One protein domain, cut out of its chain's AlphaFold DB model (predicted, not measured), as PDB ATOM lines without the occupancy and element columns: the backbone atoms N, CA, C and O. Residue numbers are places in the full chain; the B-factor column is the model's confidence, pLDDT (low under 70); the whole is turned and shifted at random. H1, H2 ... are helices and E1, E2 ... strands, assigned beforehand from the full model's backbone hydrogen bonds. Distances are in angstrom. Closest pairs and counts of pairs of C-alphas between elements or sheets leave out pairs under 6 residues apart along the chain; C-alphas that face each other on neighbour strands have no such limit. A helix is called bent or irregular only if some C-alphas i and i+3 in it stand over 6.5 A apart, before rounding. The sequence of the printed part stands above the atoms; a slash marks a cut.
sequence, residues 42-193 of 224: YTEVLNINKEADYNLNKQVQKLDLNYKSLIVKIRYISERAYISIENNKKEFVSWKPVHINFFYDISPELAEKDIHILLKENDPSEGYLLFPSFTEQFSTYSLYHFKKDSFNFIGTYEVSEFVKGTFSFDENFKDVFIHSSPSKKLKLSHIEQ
ATOM      1  N   TYR A  42     -38.308  12.287 -26.387       97.31
ATOM      2  CA  TYR A  42     -38.504  11.097 -25.569       97.31
ATOM      3  C   TYR A  42     -38.140  11.426 -24.127       97.31
ATOM      4  O   TYR A  42     -37.085  12.001 -23.857       97.31
ATOM      5  N   THR A  43     -39.007  11.074 -23.187       96.62
ATOM      6  CA  THR A  43     -38.818  11.372 -21.761       96.62
ATOM      7  C   THR A  43     -38.802  10.097 -20.948       96.62
ATOM      8  O   THR A  43     -39.536   9.157 -21.259       96.62
ATOM      9  N   GLU A  44     -37.996  10.084 -19.893       97.19
ATOM     10  CA  GLU A  44     -37.913   8.947 -18.992       97.19
ATOM     11  C   GLU A  44     -39.266   8.622 -18.363       97.19
ATOM     12  O   GLU A  44     -39.961   9.492 -17.827       97.19
ATOM     13  N   VAL A  45     -39.626   7.343 -18.411       95.50
ATOM     14  CA  VAL A  45     -40.778   6.841 -17.676       95.50
ATOM     15  C   VAL A  45     -40.382   6.500 -16.250       95.50
ATOM     16  O   VAL A  45     -39.360   5.877 -15.980       95.50
ATOM     17  N   LEU A  46     -41.241   6.894 -15.320       91.44
ATOM     18  CA  LEU A  46     -41.039   6.667 -13.896       91.44
ATOM     19  C   LEU A  46     -41.896   5.497 -13.409       91.44
ATOM     20  O   LEU A  46     -42.868   5.104 -14.057       91.44
ATOM     21  N   ASN A  47     -41.574   4.995 -12.216       88.38
ATOM     22  CA  ASN A  47     -42.289   3.894 -11.556       88.38
ATOM     23  C   ASN A  47     -42.228   2.566 -12.331       88.38
ATOM     24  O   ASN A  47     -43.209   1.824 -12.391       88.38
ATOM     25  N   ILE A  48     -41.072   2.269 -12.924       92.38
ATOM     26  CA  ILE A  48     -40.787   0.967 -13.531       92.38
ATOM     27  C   ILE A  48     -40.811  -0.098 -12.431       92.38
ATOM     28  O   ILE A  48     -40.095   0.013 -11.433       92.38
ATOM     29  N   ASN A  49     -41.626  -1.136 -12.615       94.38
ATOM     30  CA  ASN A  49     -41.622  -2.291 -11.728       94.38
ATOM     31  C   ASN A  49     -40.478  -3.236 -12.120       94.38
ATOM     32  O   ASN A  49     -40.337  -3.574 -13.296       94.38
ATOM     33  N   LYS A  50     -39.682  -3.673 -11.144       92.50
ATOM     34  CA  LYS A  50     -38.468  -4.464 -11.374       92.50
ATOM     35  C   LYS A  50     -38.614  -5.862 -10.792       92.50
ATOM     36  O   LYS A  50     -39.071  -6.020  -9.663       92.50
ATOM     37  N   GLU A  51     -38.173  -6.858 -11.545       93.69
ATOM     38  CA  GLU A  51     -38.051  -8.237 -11.084       93.69
ATOM     39  C   GLU A  51     -36.658  -8.761 -11.448       93.69
ATOM     40  O   GLU A  51     -36.320  -8.845 -12.625       93.69
ATOM     41  N   ALA A  52     -35.845  -9.111 -10.450       91.38
ATOM     42  CA  ALA A  52     -34.451  -9.497 -10.656       91.38
ATOM     43  C   ALA A  52     -34.085 -10.796  -9.925       91.38
ATOM     44  O   ALA A  52     -34.689 -11.148  -8.912       91.38
ATOM     45  N   ASP A  53     -33.089 -11.509 -10.451       89.62
ATOM     46  CA  ASP A  53     -32.502 -12.711  -9.857       89.62
ATOM     47  C   ASP A  53     -31.023 -12.822 -10.259       89.62
ATOM     48  O   ASP A  53     -30.687 -13.269 -11.360       89.62
ATOM     49  N   TYR A  54     -30.154 -12.396  -9.338       86.25
ATOM     50  CA  TYR A  54     -28.692 -12.363  -9.478       86.25
ATOM     51  C   TYR A  54     -27.996 -13.530  -8.784       86.25
ATOM     52  O   TYR A  54     -26.857 -13.414  -8.334       86.25
ATOM     53  N   ASN A  55     -28.681 -14.663  -8.617       85.75
ATOM     54  CA  ASN A  55     -28.072 -15.814  -7.969       85.75
ATOM     55  C   ASN A  55     -26.828 -16.280  -8.749       85.75
ATOM     56  O   ASN A  55     -26.946 -16.863  -9.824       85.75
ATOM     57  N   LEU A  56     -25.647 -16.079  -8.158       81.75
ATOM     58  CA  LEU A  56     -24.348 -16.415  -8.749       81.75
ATOM     59  C   LEU A  56     -24.167 -17.918  -9.021       81.75
ATOM     60  O   LEU A  56     -23.270 -18.304  -9.761       81.75
ATOM     61  N   ASN A  57     -25.023 -18.774  -8.449       85.19
ATOM     62  CA  ASN A  57     -25.029 -20.210  -8.727       85.19
ATOM     63  C   ASN A  57     -25.786 -20.570 -10.022       85.19
ATOM     64  O   ASN A  57     -25.808 -21.739 -10.408       85.19
ATOM     65  N   LYS A  58     -26.454 -19.609 -10.675       85.38
ATOM     66  CA  LYS A  58     -27.154 -19.805 -11.951       85.38
ATOM     67  C   LYS A  58     -26.256 -19.438 -13.127       85.38
ATOM     68  O   LYS A  58     -25.490 -18.486 -13.060       85.38
ATOM     69  N   GLN A  59     -26.426 -20.160 -14.236       86.88
ATOM     70  CA  GLN A  59     -25.747 -19.849 -15.501       86.88
ATOM     71  C   GLN A  59     -26.232 -18.531 -16.120       86.88
ATOM     72  O   GLN A  59     -25.443 -17.822 -16.735       86.88
ATOM     73  N   VAL A  60     -27.522 -18.215 -15.946       89.44
ATOM     74  CA  VAL A  60     -28.155 -16.998 -16.462       89.44
ATOM     75  C   VAL A  60     -28.803 -16.247 -15.305       89.44
ATOM     76  O   VAL A  60     -29.681 -16.784 -14.620       89.44
ATOM     77  N   GLN A  61     -28.384 -15.001 -15.107       90.19
ATOM     78  CA  GLN A  61     -29.013 -14.057 -14.182       90.19
ATOM     79  C   GLN A  61     -30.021 -13.192 -14.943       90.19
ATOM     80  O   GLN A  61     -29.901 -13.026 -16.162       90.19
ATOM     81  N   LYS A  62     -31.026 -12.640 -14.253       91.56
ATOM     82  CA  LYS A  62     -32.086 -11.861 -14.912       91.56
ATOM     83  C   LYS A  62     -32.416 -10.539 -14.237       91.56
ATOM     84  O   LYS A  62     -32.378 -10.425 -13.018       91.56
ATOM     85  N   LEU A  63     -32.858  -9.607 -15.075       93.38
ATOM     86  CA  LEU A  63     -33.536  -8.372 -14.719       93.38
ATOM     87  C   LEU A  63     -34.672  -8.131 -15.718       93.38
ATOM     88  O   LEU A  63     -34.430  -8.067 -16.920       93.38
ATOM     89  N   ASP A  64     -35.896  -7.983 -15.230       96.06
ATOM     90  CA  ASP A  64     -37.067  -7.619 -16.025       96.06
ATOM     91  C   ASP A  64     -37.600  -6.259 -15.550       96.06
ATOM     92  O   ASP A  64     -37.940  -6.073 -14.377       96.06
ATOM     93  N   LEU A  65     -37.675  -5.300 -16.473       96.19
ATOM     94  CA  LEU A  65     -38.187  -3.949 -16.253       96.19
ATOM     95  C   LEU A  65     -39.569  -3.829 -16.895       96.19
ATOM     96  O   LEU A  65     -39.716  -3.918 -18.112       96.19
ATOM     97  N   ASN A  66     -40.593  -3.615 -16.075       96.75
ATOM     98  CA  ASN A  66     -41.990  -3.642 -16.486       96.75
ATOM     99  C   ASN A  66     -42.594  -2.237 -16.430       96.75
ATOM    100  O   ASN A  66     -42.617  -1.595 -15.374       96.75
ATOM    101  N   TYR A  67     -43.150  -1.787 -17.554       96.00
ATOM    102  CA  TYR A  67     -43.872  -0.524 -17.653       96.00
ATOM    103  C   TYR A  67     -45.081  -0.654 -18.587       96.00
ATOM    104  O   TYR A  67     -44.943  -0.784 -19.802       96.00
ATOM    105  N   LYS A  68     -46.296  -0.580 -18.027       93.62
ATOM    106  CA  LYS A  68     -47.556  -0.809 -18.761       93.62
ATOM    107  C   LYS A  68     -47.521  -2.140 -19.534       93.62
ATOM    108  O   LYS A  68     -47.468  -3.197 -18.915       93.62
ATOM    109  N   SER A  69     -47.590  -2.090 -20.865       94.94
ATOM    110  CA  SER A  69     -47.531  -3.252 -21.749       94.94
ATOM    111  C   SER A  69     -46.111  -3.630 -22.177       94.94
ATOM    112  O   SER A  69     -45.963  -4.675 -22.808       94.94
ATOM    113  N   LEU A  70     -45.110  -2.798 -21.869       97.50
ATOM    114  CA  LEU A  70     -43.705  -2.977 -22.225       97.50
ATOM    115  C   LEU A  70     -42.974  -3.765 -21.133       97.50
ATOM    116  O   LEU A  70     -43.071  -3.433 -19.948       97.50
ATOM    117  N   ILE A  71     -42.205  -4.770 -21.542       97.94
ATOM    118  CA  ILE A  71     -41.283  -5.502 -20.674       97.94
ATOM    119  C   ILE A  71     -39.917  -5.505 -21.349       97.94
ATOM    120  O   ILE A  71     -39.762  -6.083 -22.423       97.94
ATOM    121  N   VAL A  72     -38.932  -4.873 -20.715       97.56
ATOM    122  CA  VAL A  72     -37.530  -4.932 -21.135       97.56
ATOM    123  C   VAL A  72     -36.845  -6.009 -20.306       97.56
ATOM    124  O   VAL A  72     -36.725  -5.883 -19.088       97.56
ATOM    125  N   LYS A  73     -36.436  -7.089 -20.964       97.06
ATOM    126  CA  LYS A  73     -35.814  -8.257 -20.349       97.06
ATOM    127  C   LYS A  73     -34.324  -8.207 -20.602       97.06
ATOM    128  O   LYS A  73     -33.908  -8.149 -21.754       97.06
ATOM    129  N   ILE A  74     -33.537  -8.275 -19.540       94.56
ATOM    130  CA  ILE A  74     -32.082  -8.283 -19.607       94.56
ATOM    131  C   ILE A  74     -31.573  -9.551 -18.937       94.56
ATOM    132  O   ILE A  74     -32.053  -9.954 -17.869       94.56
ATOM    133  N   ARG A  75     -30.645 -10.235 -19.595       93.50
ATOM    134  CA  ARG A  75     -30.034 -11.465 -19.097       93.50
ATOM    135  C   ARG A  75     -28.531 -11.323 -19.096       93.50
ATOM    136  O   ARG A  75     -27.975 -10.787 -20.049       93.50
ATOM    137  N   TYR A  76     -27.908 -11.835 -18.042       89.25
ATOM    138  CA  TYR A  76     -26.466 -11.759 -17.861       89.25
ATOM    139  C   TYR A  76     -25.861 -13.157 -17.820       89.25
ATOM    140  O   TYR A  76     -26.380 -14.044 -17.132       89.25
ATOM    141  N   ILE A  77     -24.754 -13.328 -18.541       88.56
ATOM    142  CA  ILE A  77     -23.903 -14.517 -18.518       88.56
ATOM    143  C   ILE A  77     -22.478 -14.027 -18.299       88.56
ATOM    144  O   ILE A  77     -21.858 -13.495 -19.221       88.56
ATOM    145  N   SER A  78     -21.953 -14.214 -17.086       84.81
ATOM    146  CA  SER A  78     -20.677 -13.603 -16.694       84.81
ATOM    147  C   SER A  78     -20.726 -12.088 -16.974       84.81
ATOM    148  O   SER A  78     -21.601 -11.419 -16.433       84.81
ATOM    149  N   GLU A  79     -19.846 -11.561 -17.823       81.88
ATOM    150  CA  GLU A  79     -19.788 -10.136 -18.186       81.88
ATOM    151  C   GLU A  79     -20.601  -9.778 -19.443       81.88
ATOM    152  O   GLU A  79     -20.611  -8.630 -19.875       81.88
ATOM    153  N   ARG A  80     -21.296 -10.745 -20.056       87.81
ATOM    154  CA  ARG A  80     -22.133 -10.507 -21.240       87.81
ATOM    155  C   ARG A  80     -23.554 -10.159 -20.828       87.81
ATOM    156  O   ARG A  80     -24.111 -10.818 -19.947       87.81
ATOM    157  N   ALA A  81     -24.163  -9.205 -21.525       90.06
ATOM    158  CA  ALA A  81     -25.572  -8.877 -21.377       90.06
ATOM    159  C   ALA A  81     -26.334  -9.063 -22.695       90.06
ATOM    160  O   ALA A  81     -25.817  -8.818 -23.787       90.06
ATOM    161  N   TYR A  82     -27.586  -9.496 -22.570       93.69
ATOM    162  CA  TYR A  82     -28.519  -9.692 -23.675       93.69
ATOM    163  C   TYR A  82     -29.845  -9.032 -23.352       93.69
ATOM    164  O   TYR A  82     -30.288  -9.068 -22.203       93.69
ATOM    165  N   ILE A  83     -30.508  -8.495 -24.370       95.62
ATOM    166  CA  ILE A  83     -31.785  -7.806 -24.241       95.62
ATOM    167  C   ILE A  83     -32.846  -8.376 -25.173       95.62
ATOM    168  O   ILE A  83     -32.586  -8.651 -26.340       95.62
ATOM    169  N   SER A  84     -34.061  -8.518 -24.657       97.19
ATOM    170  CA  SER A  84     -35.279  -8.738 -25.433       97.19
ATOM    171  C   SER A  84     -36.359  -7.797 -24.919       97.19
ATOM    172  O   SER A  84     -36.368  -7.413 -23.748       97.19
ATOM    173  N   ILE A  85     -37.268  -7.403 -25.802       98.12
ATOM    174  CA  ILE A  85     -38.387  -6.534 -25.459       98.12
ATOM    175  C   ILE A  85     -39.678  -7.248 -25.828       98.12
ATOM    176  O   ILE A  85     -39.813  -7.781 -26.930       98.12
ATOM    177  N   GLU A  86     -40.644  -7.218 -24.920       97.75
ATOM    178  CA  GLU A  86     -42.027  -7.586 -25.194       97.75
ATOM    179  C   GLU A  86     -42.919  -6.351 -25.124       97.75
ATOM    180  O   GLU A  86     -42.741  -5.487 -24.267       97.75
ATOM    181  N   ASN A  87     -43.922  -6.293 -25.997       97.12
ATOM    182  CA  ASN A  87     -44.981  -5.295 -25.933       97.12
ATOM    183  C   ASN A  87     -46.335  -5.987 -26.104       97.12
ATOM    184  O   ASN A  87     -46.545  -6.761 -27.038       97.12
ATOM    185  N   ASN A  88     -47.265  -5.734 -25.183       95.19
ATOM    186  CA  ASN A  88     -48.570  -6.399 -25.126       95.19
ATOM    187  C   ASN A  88     -48.449  -7.933 -25.064       95.19
ATOM    188  O   ASN A  88     -49.213  -8.650 -25.714       95.19
ATOM    189  N   LYS A  89     -47.488  -8.433 -24.269       93.88
ATOM    190  CA  LYS A  89     -47.188  -9.869 -24.088       93.88
ATOM    191  C   LYS A  89     -46.793 -10.600 -25.379       93.88
ATOM    192  O   LYS A  89     -46.916 -11.820 -25.460       93.88
ATOM    193  N   LYS A  90     -46.372  -9.860 -26.402       94.38
ATOM    194  CA  LYS A  90     -45.820 -10.403 -27.642       94.38
ATOM    195  C   LYS A  90     -44.365  -9.999 -27.741       94.38
ATOM    196  O   LYS A  90     -44.010  -8.900 -27.316       94.38
ATOM    197  N   GLU A  91     -43.561 -10.874 -28.330       95.62
ATOM    198  CA  GLU A  91     -42.196 -10.532 -28.711       95.62
ATOM    199  C   GLU A  91     -42.212  -9.269 -29.583       95.62
ATOM    200  O   GLU A  91     -43.022  -9.139 -30.507       95.62
ATOM    201  N   PHE A  92     -41.362  -8.314 -29.217       95.50
ATOM    202  CA  PHE A  92     -41.228  -7.017 -29.870       95.50
ATOM    203  C   PHE A  92     -39.807  -6.801 -30.388       95.50
ATOM    204  O   PHE A  92     -39.626  -6.273 -31.478       95.50
ATOM    205  N   VAL A  93     -38.815  -7.244 -29.616       96.56
ATOM    206  CA  VAL A  93     -37.407  -7.357 -30.002       96.56
ATOM    207  C   VAL A  93     -36.915  -8.712 -29.500       96.56
ATOM    208  O   VAL A  93     -36.946  -8.973 -28.292       96.56
ATOM    209  N   SER A  94     -36.474  -9.572 -30.416       95.56
ATOM    210  CA  SER A  94     -35.816 -10.840 -30.084       95.56
ATOM    211  C   SER A  94     -34.462 -10.586 -29.414       95.56
ATOM    212  O   SER A  94     -33.907  -9.495 -29.526       95.56
ATOM    213  N   TRP A  95     -33.924 -11.591 -28.727       95.25
ATOM    214  CA  TRP A  95     -32.668 -11.458 -27.994       95.25
ATOM    215  C   TRP A  95     -31.523 -10.906 -28.847       95.25
ATOM    216  O   TRP A  95     -31.204 -11.451 -29.903       95.25
ATOM    217  N   LYS A  96     -30.897  -9.833 -28.359       92.56
ATOM    218  CA  LYS A  96     -29.696  -9.227 -28.938       92.56
ATOM    219  C   LYS A  96     -28.622  -9.031 -27.871       92.56
ATOM    220  O   LYS A  96     -28.989  -8.769 -26.725       92.56
ATOM    221  N   PRO A  97     -27.330  -9.129 -28.218       91.56
ATOM    222  CA  PRO A  97     -26.271  -8.659 -27.334       91.56
ATOM    223  C   PRO A  97     -26.446  -7.159 -27.054       91.56
ATOM    224  O   PRO A  97     -27.061  -6.440 -27.845       91.56
ATOM    225  N   VAL A  98     -25.973  -6.725 -25.890       90.06
ATOM    226  CA  VAL A  98     -25.955  -5.318 -25.497       90.06
ATOM    227  C   VAL A  98     -24.800  -5.060 -24.537       90.06
ATOM    228  O   VAL A  98     -24.527  -5.856 -23.639       90.06
ATOM    229  N   HIS A  99     -24.143  -3.917 -24.681       83.88
ATOM    230  CA  HIS A  99     -23.168  -3.449 -23.710       83.88
ATOM    231  C   HIS A  99     -23.856  -2.797 -22.507       83.88
ATOM    232  O   HIS A  99     -24.482  -1.738 -22.626       83.88
ATOM    233  N   ILE A 100     -23.706  -3.429 -21.344       84.38
ATOM    234  CA  ILE A 100     -24.122  -2.899 -20.046       84.38
ATOM    235  C   ILE A 100     -22.954  -3.121 -19.100       84.38
ATOM    236  O   ILE A 100     -22.663  -4.260 -18.740       84.38
ATOM    237  N   ASN A 101     -22.297  -2.039 -18.687       75.50
ATOM    238  CA  ASN A 101     -21.213  -2.126 -17.720       75.50
ATOM    239  C   ASN A 101     -21.716  -1.701 -16.351       75.50
ATOM    240  O   ASN A 101     -22.029  -0.538 -16.103       75.50
ATOM    241  N   PHE A 102     -21.752  -2.666 -15.442       66.75
ATOM    242  CA  PHE A 102     -21.910  -2.394 -14.027       66.75
ATOM    243  C   PHE A 102     -20.537  -2.078 -13.447       66.75
ATOM    244  O   PHE A 102     -19.590  -2.834 -13.647       66.75
ATOM    245  N   PHE A 103     -20.409  -0.934 -12.777       56.12
ATOM    246  CA  PHE A 103     -19.170  -0.535 -12.119       56.12
ATOM    247  C   PHE A 103     -18.606  -1.688 -11.271       56.12
ATOM    248  O   PHE A 103     -19.333  -2.285 -10.471       56.12
ATOM    249  N   TYR A 104     -17.305  -1.954 -11.398       50.75
ATOM    250  CA  TYR A 104     -16.577  -2.754 -10.417       50.75
ATOM    251  C   TYR A 104     -16.765  -2.076  -9.048       50.75
ATOM    252  O   TYR A 104     -16.561  -0.873  -8.931       50.75
ATOM    253  N   ASP A 105     -17.241  -2.825  -8.053       57.38
ATOM    254  CA  ASP A 105     -17.626  -2.386  -6.693       57.38
ATOM    255  C   ASP A 105     -19.068  -1.885  -6.486       57.38
ATOM    256  O   ASP A 105     -19.439  -1.550  -5.355       57.38
ATOM    257  N   ILE A 106     -19.927  -1.879  -7.511       64.12
ATOM    258  CA  ILE A 106     -21.349  -1.545  -7.334       64.12
ATOM    259  C   ILE A 106     -22.203  -2.812  -7.298       64.12
ATOM    260  O   ILE A 106     -22.042  -3.726  -8.103       64.12
ATOM    261  N   SER A 107     -23.138  -2.868  -6.344       69.00
ATOM    262  CA  SER A 107     -24.091  -3.976  -6.272       69.00
ATOM    263  C   SER A 107     -25.043  -3.942  -7.479       69.00
ATOM    264  O   SER A 107     -25.414  -2.849  -7.924       69.00
ATOM    265  N   PRO A 108     -25.499  -5.096  -7.996       72.50
ATOM    266  CA  PRO A 108     -26.446  -5.137  -9.111       72.50
ATOM    267  C   PRO A 108     -27.657  -4.208  -8.916       72.50
ATOM    268  O   PRO A 108     -28.024  -3.459  -9.818       72.50
ATOM    269  N   GLU A 109     -28.206  -4.137  -7.699       73.38
ATOM    270  CA  GLU A 109     -29.380  -3.315  -7.365       73.38
ATOM    271  C   GLU A 109     -29.130  -1.806  -7.487       73.38
ATOM    272  O   GLU A 109     -30.061  -1.021  -7.690       73.38
ATOM    273  N   LEU A 110     -27.885  -1.369  -7.290       71.81
ATOM    274  CA  LEU A 110     -27.498   0.021  -7.485       71.81
ATOM    275  C   LEU A 110     -27.291   0.321  -8.967       71.81
ATOM    276  O   LEU A 110     -27.735   1.372  -9.424       71.81
ATOM    277  N   ALA A 111     -26.687  -0.603  -9.709       72.12
ATOM    278  CA  ALA A 111     -26.420  -0.428 -11.129       72.12
ATOM    279  C   ALA A 111     -27.713  -0.416 -11.972       72.12
ATOM    280  O   ALA A 111     -27.857   0.374 -12.899       72.12
ATOM    281  N   GLU A 112     -28.731  -1.180 -11.567       76.19
ATOM    282  CA  GLU A 112     -30.085  -1.129 -12.137       76.19
ATOM    283  C   GLU A 112     -30.778   0.236 -12.066       76.19
ATOM    284  O   GLU A 112     -31.761   0.475 -12.775       76.19
ATOM    285  N   LYS A 113     -30.408   1.085 -11.100       80.00
ATOM    286  CA  LYS A 113     -31.022   2.414 -10.953       80.00
ATOM    287  C   LYS A 113     -30.572   3.374 -12.046       80.00
ATOM    288  O   LYS A 113     -31.209   4.408 -12.200       80.00
ATOM    289  N   ASP A 114     -29.529   2.999 -12.773       85.56
ATOM    290  CA  ASP A 114     -28.909   3.777 -13.837       85.56
ATOM    291  C   ASP A 114     -29.325   3.279 -15.235       85.56
ATOM    292  O   ASP A 114     -28.706   3.610 -16.242       85.56
ATOM    293  N   ILE A 115     -30.374   2.447 -15.296       91.56
ATOM    294  CA  ILE A 115     -31.019   2.021 -16.539       91.56
ATOM    295  C   ILE A 115     -32.278   2.860 -16.742       91.56
ATOM    296  O   ILE A 115     -33.184   2.831 -15.902       91.56
ATOM    297  N   HIS A 116     -32.369   3.542 -17.884       94.81
ATOM    298  CA  HIS A 116     -33.464   4.471 -18.170       94.81
ATOM    299  C   HIS A 116     -34.217   4.079 -19.440       94.81
ATOM    300  O   HIS A 116     -33.613   3.781 -20.471       94.81
ATOM    301  N   ILE A 117     -35.551   4.116 -19.371       97.38
ATOM    302  CA  ILE A 117     -36.448   3.886 -20.510       97.38
ATOM    303  C   ILE A 117     -37.063   5.229 -20.898       97.38
ATOM    304  O   ILE A 117     -37.774   5.831 -20.094       97.38
ATOM    305  N   LEU A 118     -36.816   5.694 -22.121       98.00
ATOM    306  CA  LEU A 118     -37.351   6.951 -22.638       98.00
ATOM    307  C   LEU A 118     -38.428   6.664 -23.682       98.00
ATOM    308  O   LEU A 118     -38.148   6.047 -24.709       98.00
ATOM    309  N   LEU A 119     -39.645   7.146 -23.443       96.88
ATOM    310  CA  LEU A 119     -40.768   6.990 -24.365       96.88
ATOM    311  C   LEU A 119     -41.275   8.354 -24.822       96.88
ATOM    312  O   LEU A 119     -41.260   9.330 -24.065       96.88
ATOM    313  N   LYS A 120     -41.800   8.400 -26.042       94.88
ATOM    314  CA  LYS A 120     -42.563   9.544 -26.530       94.88
ATOM    315  C   LYS A 120     -44.001   9.409 -26.041       94.88
ATOM    316  O   LYS A 120     -44.661   8.415 -26.313       94.88
ATOM    317  N   GLU A 121     -44.467  10.374 -25.253       90.94
ATOM    318  CA  GLU A 121     -45.844  10.420 -24.721       90.94
ATOM    319  C   GLU A 121     -46.306   9.134 -23.994       90.94
ATOM    320  O   GLU A 121     -47.498   8.856 -23.860       90.94
ATOM    321  N   ASN A 122     -45.361   8.374 -23.433       90.75
ATOM    322  CA  ASN A 122     -45.580   7.053 -22.833       90.75
ATOM    323  C   ASN A 122     -46.139   5.985 -23.798       90.75
ATOM    324  O   ASN A 122     -46.785   5.039 -23.320       90.75
ATOM    325  N   ASP A 123     -45.922   6.139 -25.106       93.25
ATOM    326  CA  ASP A 123     -46.187   5.124 -26.124       93.25
ATOM    327  C   ASP A 123     -45.073   4.055 -26.106       93.25
ATOM    328  O   ASP A 123     -43.906   4.393 -26.293       93.25
ATOM    329  N   PRO A 124     -45.394   2.771 -25.855       93.94
ATOM    330  CA  PRO A 124     -44.417   1.683 -25.843       93.94
ATOM    331  C   PRO A 124     -44.087   1.118 -27.239       93.94
ATOM    332  O   PRO A 124     -43.395   0.103 -27.327       93.94
ATOM    333  N   SER A 125     -44.626   1.682 -28.325       93.56
ATOM    334  CA  SER A 125     -44.374   1.215 -29.697       93.56
ATOM    335  C   SER A 125     -42.961   1.531 -30.211       93.56
ATOM    336  O   SER A 125     -42.484   0.885 -31.141       93.56
ATOM    337  N   GLU A 126     -42.273   2.485 -29.599       96.19
ATOM    338  CA  GLU A 126     -40.919   2.900 -29.951       96.19
ATOM    339  C   GLU A 126     -40.328   3.692 -28.785       96.19
ATOM    340  O   GLU A 126     -41.048   4.363 -28.039       96.19
ATOM    341  N   GLY A 127     -39.016   3.628 -28.606       97.25
ATOM    342  CA  GLY A 127     -38.368   4.367 -27.539       97.25
ATOM    343  C   GLY A 127     -36.874   4.147 -27.477       97.25
ATOM    344  O   GLY A 127     -36.272   3.479 -28.315       97.25
ATOM    345  N   TYR A 128     -36.275   4.714 -26.442       97.94
ATOM    346  CA  TYR A 128     -34.843   4.650 -26.223       97.94
ATOM    347  C   TYR A 128     -34.517   4.024 -24.873       97.94
ATOM    348  O   TYR A 128     -35.261   4.170 -23.902       97.94
ATOM    349  N   LEU A 129     -33.387   3.331 -24.822       97.12
ATOM    350  CA  LEU A 129     -32.816   2.750 -23.617       97.12
ATOM    351  C   LEU A 129     -31.437   3.351 -23.383       97.12
ATOM    352  O   LEU A 129     -30.609   3.366 -24.291       97.12
ATOM    353  N   LEU A 130     -31.207   3.843 -22.170       94.25
ATOM    354  CA  LEU A 130     -29.891   4.254 -21.697       94.25
ATOM    355  C   LEU A 130     -29.395   3.201 -20.716       94.25
ATOM    356  O   LEU A 130     -30.058   2.933 -19.710       94.25
ATOM    357  N   PHE A 131     -28.238   2.628 -21.019       91.56
ATOM    358  CA  PHE A 131     -27.535   1.708 -20.135       91.56
ATOM    359  C   PHE A 131     -26.260   2.350 -19.605       91.56
ATOM    360  O   PHE A 131     -25.603   3.063 -20.368       91.56
ATOM    361  N   PRO A 132     -25.875   2.075 -18.349       87.94
ATOM    362  CA  PRO A 132     -24.584   2.510 -17.844       87.94
ATOM    363  C   PRO A 132     -23.457   1.896 -18.691       87.94
ATOM    364  O   PRO A 132     -23.487   0.713 -19.051       87.94
ATOM    365  N   SER A 133     -22.475   2.725 -19.034       82.12
ATOM    366  CA  SER A 133     -21.293   2.385 -19.830       82.12
ATOM    367  C   SER A 133     -20.008   2.804 -19.098       82.12
ATOM    368  O   SER A 133     -20.058   3.319 -17.979       82.12
ATOM    369  N   PHE A 134     -18.837   2.556 -19.695       71.44
ATOM    370  CA  PHE A 134     -17.540   2.770 -19.045       71.44
ATOM    371  C   PHE A 134     -16.738   3.949 -19.602       71.44
ATOM    372  O   PHE A 134     -16.347   3.946 -20.768       71.44
ATOM    373  N   THR A 135     -16.351   4.853 -18.695       60.12
ATOM    374  CA  THR A 135     -15.048   5.537 -18.715       60.12
ATOM    375  C   THR A 135     -14.520   5.622 -17.278       60.12
ATOM    376  O   THR A 135     -15.307   5.680 -16.334       60.12
ATOM    377  N   GLU A 136     -13.201   5.645 -17.079       59.94
ATOM    378  CA  GLU A 136     -12.579   5.721 -15.739       59.94
ATOM    379  C   GLU A 136     -12.838   7.046 -15.001       59.94
ATOM    380  O   GLU A 136     -12.596   7.148 -13.800       59.94
ATOM    381  N   GLN A 137     -13.288   8.079 -15.718       58.09
ATOM    382  CA  GLN A 137     -13.309   9.458 -15.224       58.09
ATOM    383  C   GLN A 137     -14.726  10.010 -15.056       58.09
ATOM    384  O   GLN A 137     -14.959  10.814 -14.153       58.09
ATOM    385  N   PHE A 138     -15.672   9.563 -15.885       64.19
ATOM    386  CA  PHE A 138     -17.021  10.116 -15.952       64.19
ATOM    387  C   PHE A 138     -18.083   9.021 -16.093       64.19
ATOM    388  O   PHE A 138     -17.860   7.977 -16.712       64.19
ATOM    389  N   SER A 139     -19.276   9.282 -15.550       80.81
ATOM    390  CA  SER A 139     -20.451   8.453 -15.826       80.81
ATOM    391  C   SER A 139     -20.797   8.557 -17.307       80.81
ATOM    392  O   SER A 139     -20.966   9.659 -17.830       80.81
ATOM    393  N   THR A 140     -20.924   7.414 -17.978       88.50
ATOM    394  CA  THR A 140     -21.319   7.359 -19.387       88.50
ATOM    395  C   THR A 140     -22.518   6.456 -19.584       88.50
ATOM    396  O   THR A 140     -22.740   5.526 -18.810       88.50
ATOM    397  N   TYR A 141     -23.281   6.732 -20.636       91.12
ATOM    398  CA  TYR A 141     -24.476   5.990 -20.991       91.12
ATOM    399  C   TYR A 141     -24.452   5.601 -22.463       91.12
ATOM    400  O   TYR A 141     -24.320   6.460 -23.335       91.12
ATOM    401  N   SER A 142     -24.627   4.314 -22.745       92.50
ATOM    402  CA  SER A 142     -24.877   3.817 -24.097       92.50
ATOM    403  C   SER A 142     -26.365   3.972 -24.414       92.50
ATOM    404  O   SER A 142     -27.214   3.434 -23.699       92.50
ATOM    405  N   LEU A 143     -26.683   4.717 -25.473       95.06
ATOM    406  CA  LEU A 143     -28.044   4.955 -25.942       95.06
ATOM    407  C   LEU A 143     -28.393   3.970 -27.059       95.06
ATOM    408  O   LEU A 143     -27.699   3.896 -28.075       95.06
ATOM    409  N   TYR A 144     -29.519   3.283 -26.909       96.06
ATOM    410  CA  TYR A 144     -30.066   2.381 -27.914       96.06
ATOM    411  C   TYR A 144     -31.482   2.794 -28.280       96.06
ATOM    412  O   TYR A 144     -32.268   3.185 -27.420       96.06
ATOM    413  N   HIS A 145     -31.820   2.660 -29.554       97.00
ATOM    414  CA  HIS A 145     -33.162   2.861 -30.068       97.00
ATOM    415  C   HIS A 145     -33.850   1.514 -30.272       97.00
ATOM    416  O   HIS A 145     -33.305   0.638 -30.952       97.00
ATOM    417  N   PHE A 146     -35.052   1.358 -29.724       97.56
ATOM    418  CA  PHE A 146     -35.884   0.182 -29.917       97.56
ATOM    419  C   PHE A 146     -37.184   0.528 -30.638       97.56
ATOM    420  O   PHE A 146     -37.861   1.502 -30.325       97.56
ATOM    421  N   LYS A 147     -37.565  -0.339 -31.569       97.12
ATOM    422  CA  LYS A 147     -38.885  -0.392 -32.200       97.12
ATOM    423  C   LYS A 147     -39.160  -1.836 -32.598       97.12
ATOM    424  O   LYS A 147     -38.316  -2.707 -32.391       97.12
ATOM    425  N   LYS A 148     -40.323  -2.106 -33.185       96.69
ATOM    426  CA  LYS A 148     -40.677  -3.474 -33.573       96.69
ATOM    427  C   LYS A 148     -39.574  -4.101 -34.440       96.69
ATOM    428  O   LYS A 148     -39.147  -3.497 -35.424       96.69
ATOM    429  N   ASP A 149     -39.125  -5.288 -34.041       95.75
ATOM    430  CA  ASP A 149     -38.105  -6.117 -34.691       95.75
ATOM    431  C   ASP A 149     -36.709  -5.452 -34.791       95.75
ATOM    432  O   ASP A 149     -35.817  -5.939 -35.489       95.75
ATOM    433  N   SER A 150     -36.478  -4.336 -34.087       95.94
ATOM    434  CA  SER A 150     -35.269  -3.518 -34.218       95.94
ATOM    435  C   SER A 150     -34.782  -2.986 -32.875       95.94
ATOM    436  O   SER A 150     -35.524  -2.399 -32.096       95.94
ATOM    437  N   PHE A 151     -33.481  -3.118 -32.656       95.62
ATOM    438  CA  PHE A 151     -32.771  -2.592 -31.498       95.62
ATOM    439  C   PHE A 151     -31.366  -2.246 -31.961       95.62
ATOM    440  O   PHE A 151     -30.660  -3.151 -32.418       95.62
ATOM    441  N   ASN A 152     -31.043  -0.953 -31.957       94.00
ATOM    442  CA  ASN A 152     -29.850  -0.401 -32.592       94.00
ATOM    443  C   ASN A 152     -29.143   0.555 -31.636       94.00
ATOM    444  O   ASN A 152     -29.786   1.423 -31.046       94.00
ATOM    445  N   PHE A 153     -27.826   0.428 -31.542       92.94
ATOM    446  CA  PHE A 153     -26.988   1.402 -30.858       92.94
ATOM    447  C   PHE A 153     -27.002   2.748 -31.594       92.94
ATOM    448  O   PHE A 153     -26.999   2.790 -32.826       92.94
ATOM    449  N   ILE A 154     -27.045   3.841 -30.834       93.12
ATOM    450  CA  ILE A 154     -27.101   5.214 -31.353       93.12
ATOM    451  C   ILE A 154     -25.822   5.981 -31.034       93.12
ATOM    452  O   ILE A 154     -25.343   6.725 -31.883       93.12
ATOM    453  N   GLY A 155     -25.277   5.807 -29.830       91.88
ATOM    454  CA  GLY A 155     -24.065   6.491 -29.395       91.88
ATOM    455  C   GLY A 155     -23.845   6.388 -27.890       91.88
ATOM    456  O   GLY A 155     -24.736   5.969 -27.145       91.88
ATOM    457  N   THR A 156     -22.659   6.795 -27.444       92.25
ATOM    458  CA  THR A 156     -22.323   6.897 -26.021       92.25
ATOM    459  C   THR A 156     -22.342   8.366 -25.597       92.25
ATOM    460  O   THR A 156     -21.907   9.251 -26.333       92.25
ATOM    461  N   TYR A 157     -22.862   8.628 -24.401       92.25
ATOM    462  CA  TYR A 157     -23.061   9.966 -23.857       92.25
ATOM    463  C   TYR A 157     -22.419  10.089 -22.478       92.25
ATOM    464  O   TYR A 157     -22.683   9.281 -21.594       92.25
ATOM    465  N   GLU A 158     -21.603  11.116 -22.285       90.88
ATOM    466  CA  GLU A 158     -20.846  11.371 -21.063       90.88
ATOM    467  C   GLU A 158     -21.477  12.474 -20.211       90.88
ATOM    468  O   GLU A 158     -21.932  13.505 -20.723       90.88
ATOM    469  N   VAL A 159     -21.463  12.266 -18.891       86.75
ATOM    470  CA  VAL A 159     -21.826  13.268 -17.892       86.75
ATOM    471  C   VAL A 159     -20.568  13.825 -17.232       86.75
ATOM    472  O   VAL A 159     -19.891  13.142 -16.468       86.75
ATOM    473  N   SER A 160     -20.303  15.111 -17.450       79.69
ATOM    474  CA  SER A 160     -19.144  15.808 -16.876       79.69
ATOM    475  C   SER A 160     -19.245  16.066 -15.364       79.69
ATOM    476  O   SER A 160     -18.271  16.481 -14.739       79.69
ATOM    477  N   GLU A 161     -20.425  15.887 -14.764       78.69
ATOM    478  CA  GLU A 161     -20.674  16.084 -13.333       78.69
ATOM    479  C   GLU A 161     -21.610  15.006 -12.765       78.69
ATOM    480  O   GLU A 161     -22.609  14.652 -13.381       78.69
ATOM    481  N   PHE A 162     -21.339  14.504 -11.556       70.62
ATOM    482  CA  PHE A 162     -22.230  13.545 -10.890       70.62
ATOM    483  C   PHE A 162     -23.544  14.217 -10.477       70.62
ATOM    484  O   PHE A 162     -23.642  14.836  -9.414       70.62
ATOM    485  N   VAL A 163     -24.572  14.086 -11.315       80.00
ATOM    486  CA  VAL A 163     -25.888  14.692 -11.107       80.00
ATOM    487  C   VAL A 163     -26.978  13.645 -11.267       80.00
ATOM    488  O   VAL A 163     -27.031  12.929 -12.259       80.00
ATOM    489  N   LYS A 164     -27.881  13.586 -10.284       82.38
ATOM    490  CA  LYS A 164     -29.095  12.767 -10.351       82.38
ATOM    491  C   LYS A 164     -30.223  13.564 -10.993       82.38
ATOM    492  O   LYS A 164     -30.347  14.764 -10.750       82.38
ATOM    493  N   GLY A 165     -31.069  12.891 -11.755       89.81
ATOM    494  CA  GLY A 165     -32.231  13.498 -12.385       89.81
ATOM    495  C   GLY A 165     -32.938  12.511 -13.294       89.81
ATOM    496  O   GLY A 165     -32.574  11.337 -13.326       89.81
ATOM    497  N   THR A 166     -33.939  13.004 -14.017       93.56
ATOM    498  CA  THR A 166     -34.608  12.221 -15.055       93.56
ATOM    499  C   THR A 166     -34.010  12.498 -16.423       93.56
ATOM    500  O   THR A 166     -33.513  13.594 -16.682       93.56
ATOM    501  N   PHE A 167     -34.074  11.529 -17.322       95.44
ATOM    502  CA  PHE A 167     -33.469  11.628 -18.641       95.44
ATOM    503  C   PHE A 167     -34.473  12.046 -19.720       95.44
ATOM    504  O   PHE A 167     -35.681  11.800 -19.643       95.44
ATOM    505  N   SER A 168     -33.962  12.688 -20.768       96.31
ATOM    506  CA  SER A 168     -34.701  12.903 -22.011       96.31
ATOM    507  C   SER A 168     -33.777  12.857 -23.215       96.31
ATOM    508  O   SER A 168     -32.629  13.292 -23.111       96.31
ATOM    509  N   PHE A 169     -34.309  12.443 -24.356       97.00
ATOM    510  CA  PHE A 169     -33.614  12.443 -25.635       97.00
ATOM    511  C   PHE A 169     -34.399  13.258 -26.663       97.00
ATOM    512  O   PHE A 169     -35.587  13.013 -26.872       97.00
ATOM    513  N   ASP A 170     -33.736  14.238 -27.274       94.94
ATOM    514  CA  ASP A 170     -34.274  15.016 -28.389       94.94
ATOM    515  C   ASP A 170     -33.715  14.463 -29.701       94.94
ATOM    516  O   ASP A 170     -32.537  14.636 -30.028       94.94
ATOM    517  N   GLU A 171     -34.569  13.777 -30.452       92.88
ATOM    518  CA  GLU A 171     -34.165  13.054 -31.648       92.88
ATOM    519  C   GLU A 171     -33.769  13.984 -32.809       92.88
ATOM    520  O   GLU A 171     -32.967  13.569 -33.651       92.88
ATOM    521  N   ASN A 172     -34.249  15.238 -32.833       91.19
ATOM    522  CA  ASN A 172     -33.883  16.214 -33.868       91.19
ATOM    523  C   ASN A 172     -32.406  16.586 -33.790       91.19
ATOM    524  O   ASN A 172     -31.729  16.703 -34.810       91.19
ATOM    525  N   PHE A 173     -31.928  16.798 -32.565       90.56
ATOM    526  CA  PHE A 173     -30.568  17.260 -32.298       90.56
ATOM    527  C   PHE A 173     -29.632  16.124 -31.885       90.56
ATOM    528  O   PHE A 173     -28.430  16.345 -31.787       90.56
ATOM    529  N   LYS A 174     -30.174  14.916 -31.665       92.25
ATOM    530  CA  LYS A 174     -29.462  13.755 -31.108       92.25
ATOM    531  C   LYS A 174     -28.838  14.055 -29.744       92.25
ATOM    532  O   LYS A 174     -27.780  13.531 -29.394       92.25
ATOM    533  N   ASP A 175     -29.545  14.862 -28.958       94.75
ATOM    534  CA  ASP A 175     -29.094  15.347 -27.661       94.75
ATOM    535  C   ASP A 175     -29.744  14.572 -26.514       94.75
ATOM    536  O   ASP A 175     -30.969  14.449 -26.444       94.75
ATOM    537  N   VAL A 176     -28.922  14.114 -25.566       95.56
ATOM    538  CA  VAL A 176     -29.372  13.525 -24.298       95.56
ATOM    539  C   VAL A 176     -29.241  14.559 -23.183       95.56
ATOM    540  O   VAL A 176     -28.267  15.315 -23.124       95.56
ATOM    541  N   PHE A 177     -30.219  14.590 -22.281       95.06
ATOM    542  CA  PHE A 177     -30.243  15.517 -21.157       95.06
ATOM    543  C   PHE A 177     -30.622  14.845 -19.839       95.06
ATOM    544  O   PHE A 177     -31.476  13.963 -19.834       95.06
ATOM    545  N   ILE A 178     -30.073  15.361 -18.734       94.25
ATOM    546  CA  ILE A 178     -30.500  15.088 -17.354       94.25
ATOM    547  C   ILE A 178     -31.250  16.306 -16.805       94.25
ATOM    548  O   ILE A 178     -30.745  17.431 -16.818       94.25
ATOM    549  N   HIS A 179     -32.442  16.079 -16.264       92.56
ATOM    550  CA  HIS A 179     -33.278  17.058 -15.575       92.56
ATOM    551  C   HIS A 179     -33.153  16.834 -14.071       92.56
ATOM    552  O   HIS A 179     -33.820  15.986 -13.485       92.56
ATOM    553  N   SER A 180     -32.255  17.588 -13.445       86.06
ATOM    554  CA  SER A 180     -31.978  17.485 -12.001       86.06
ATOM    555  C   SER A 180     -32.918  18.333 -11.143       86.06
ATOM    556  O   SER A 180     -33.098  18.083  -9.954       86.06
ATOM    557  N   SER A 181     -33.532  19.346 -11.750       83.38
ATOM    558  CA  SER A 181     -34.598  20.158 -11.171       83.38
ATOM    559  C   SER A 181     -35.407  20.806 -12.303       83.38
ATOM    560  O   SER A 181     -34.945  20.808 -13.448       83.38
ATOM    561  N   PRO A 182     -36.573  21.421 -12.022       78.50
ATOM    562  CA  PRO A 182     -37.362  22.113 -13.045       78.50
ATOM    563  C   PRO A 182     -36.599  23.204 -13.812       78.50
ATOM    564  O   PRO A 182     -36.988  23.562 -14.918       78.50
ATOM    565  N   SER A 183     -35.527  23.747 -13.226       80.06
ATOM    566  CA  SER A 183     -34.704  24.805 -13.817       80.06
ATOM    567  C   SER A 183     -33.306  24.348 -14.236       80.06
ATOM    568  O   SER A 183     -32.615  25.100 -14.923       80.06
ATOM    569  N   LYS A 184     -32.868  23.142 -13.846       84.94
ATOM    570  CA  LYS A 184     -31.526  22.628 -14.148       84.94
ATOM    571  C   LYS A 184     -31.608  21.420 -15.081       84.94
ATOM    572  O   LYS A 184     -31.824  20.285 -14.645       84.94
ATOM    573  N   LYS A 185     -31.350  21.702 -16.359       89.88
ATOM    574  CA  LYS A 185     -31.192  20.737 -17.449       89.88
ATOM    575  C   LYS A 185     -29.722  20.703 -17.871       89.88
ATOM    576  O   LYS A 185     -29.181  21.729 -18.279       89.88
ATOM    577  N   LEU A 186     -29.088  19.542 -17.763       92.06
ATOM    578  CA  LEU A 186     -27.707  19.305 -18.177       92.06
ATOM    579  C   LEU A 186     -27.711  18.519 -19.487       92.06
ATOM    580  O   LEU A 186     -28.377  17.493 -19.572       92.06
ATOM    581  N   LYS A 187     -26.987  18.998 -20.499       93.75
ATOM    582  CA  LYS A 187     -26.755  18.264 -21.748       93.75
ATOM    583  C   LYS A 187     -25.564  17.328 -21.570       93.75
ATOM    584  O   LYS A 187     -24.550  17.754 -21.023       93.75
ATOM    585  N   LEU A 188     -25.694  16.096 -22.043       93.38
ATOM    586  CA  LEU A 188     -24.595  15.138 -22.072       93.38
ATOM    587  C   LEU A 188     -23.768  15.325 -23.342       93.38
ATOM    588  O   LEU A 188     -24.297  15.668 -24.403       93.38
ATOM    589  N   SER A 189     -22.472  15.068 -23.228       92.31
ATOM    590  CA  SER A 189     -21.543  15.130 -24.353       92.31
ATOM    591  C   SER A 189     -21.571  13.810 -25.110       92.31
ATOM    592  O   SER A 189     -21.331  12.762 -24.523       92.31
ATOM    593  N   HIS A 190     -21.856  13.847 -26.409       91.69
ATOM    594  CA  HIS A 190     -21.698  12.666 -27.254       91.69
ATOM    595  C   HIS A 190     -20.207  12.345 -27.411       91.69
ATOM    596  O   HIS A 190     -19.422  13.239 -27.738       91.69
ATOM    597  N   ILE A 191     -19.830  11.085 -27.202       87.25
ATOM    598  CA  ILE A 191     -18.466  10.597 -27.403       87.25
ATOM    599  C   ILE A 191     -18.460   9.535 -28.502       87.25
ATOM    600  O   ILE A 191     -19.316   8.650 -28.541       87.25
ATOM    601  N   GLU A 192     -17.502   9.641 -29.422       74.31
ATOM    602  CA  GLU A 192     -17.350   8.667 -30.500       74.31
ATOM    603  C   GLU A 192     -16.824   7.353 -29.934       74.31
ATOM    604  O   GLU A 192     -15.676   7.243 -29.504       74.31
ATOM    605  N   GLN A 193     -17.683   6.341 -29.952       73.31
ATOM    606  CA  GLN A 193     -17.320   4.982 -29.604       73.31
ATOM    607  C   GLN A 193     -17.975   4.053 -30.618       73.31
ATOM    608  O   GLN A 193     -19.199   3.952 -30.687       73.31
TER     609      GLN A 193
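What this domain is: This is residues 42 to 193 of the 224 residues of an uncharacterized protein of Chryseobacterium arthrosphaerae (UniProt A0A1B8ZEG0). A sheet of nine strands curls into a flattened, nearly closed barrel, with E13 E12 E11 E1 facing E8 E9 E10 E14, and E13 runs on into E14 where the edges meet. A second sheet, E2 to E6, packs partly face to face on it with its strands crossed, and the short helix H1 sits at one opening between the two sheets. The printed part has 152 residues, with E1 to E6, then H1, then E7 to E14; it is mostly strand. The sheet orders are E13 E12 E11 E1 E7 E8 E9 E10 E14 and E2 E3 E4 E5 E6, both antiparallel. The whole is compact, with a radius of gyration of the C-alphas of 14.9 A and spans of 43 by 35 by 28 A.

Where its parts are: The large sheet has E1, residues 42 to 44, from C-alpha 42 at (-38.504, 11.097, -25.569); E7, 116 to 119; E8, 126 to 133, 22.1 A; E9, 139 to 147, 26.2 A; E10, 150 to 159, 27.0 A; E11, 166 to 170; E12, 175 to 181, 18.0 A; E13, 184 to 187; and E14, 189 to 191, to C-alpha 191 at (-18.466, 10.597, -27.403). The other has E2, 49 to 53; E3, 61 to 67, 20.4 A; E4, 70 to 77, 23.2 A; E5, 80 to 87, 23.9 A; and E6, 90 to 98, 20.6 A. H1 is residues 108 to 114.

How they stand to each other: The nine-stranded sheet is a folded sheet, bent back into two leaves that face each other, with E7 as the hinge. It holds two meanders, each strand the antiparallel neighbour of the one before: E7 to E10, with N 129 and O 144 of E8 and E9 2.8 A apart, and E11 to E13. E1 is staggered, pairing with E11 (N 44 and O 167, 2.9 A) and with E7 (N 43 and O 119, 3.0 A). E14 pairs with E10, N 158 and O 189 being 2.8 A apart. E2 to E6 form a third meander, with N 73 and O 84 of the hairpin E4 and E5 2.8 A apart. The two sheets form a sandwich, face to face, their strands at 62 degrees. The closest C-alphas of E6 and E10, Val 93 and Ser 150, are 6.1 A apart. H1 lies over E8, the closest C-alphas, Asp 114 and Pro 132, being 6.0 A apart, and only grazes the five-stranded sheet. In H1, 1 of 3 O i to N i+4 pairs and 3 of 4 O i to N i+3 pairs are within hydrogen-bond range.

The domain as a whole: The C-alphas farthest apart, Asn 57 and Ser 183, are 46.3 A apart. The printed part has no cut and no long link. Mean pLDDT of the printed part is 88.6; residues 102 to 107 and 135 to 138 are under 70.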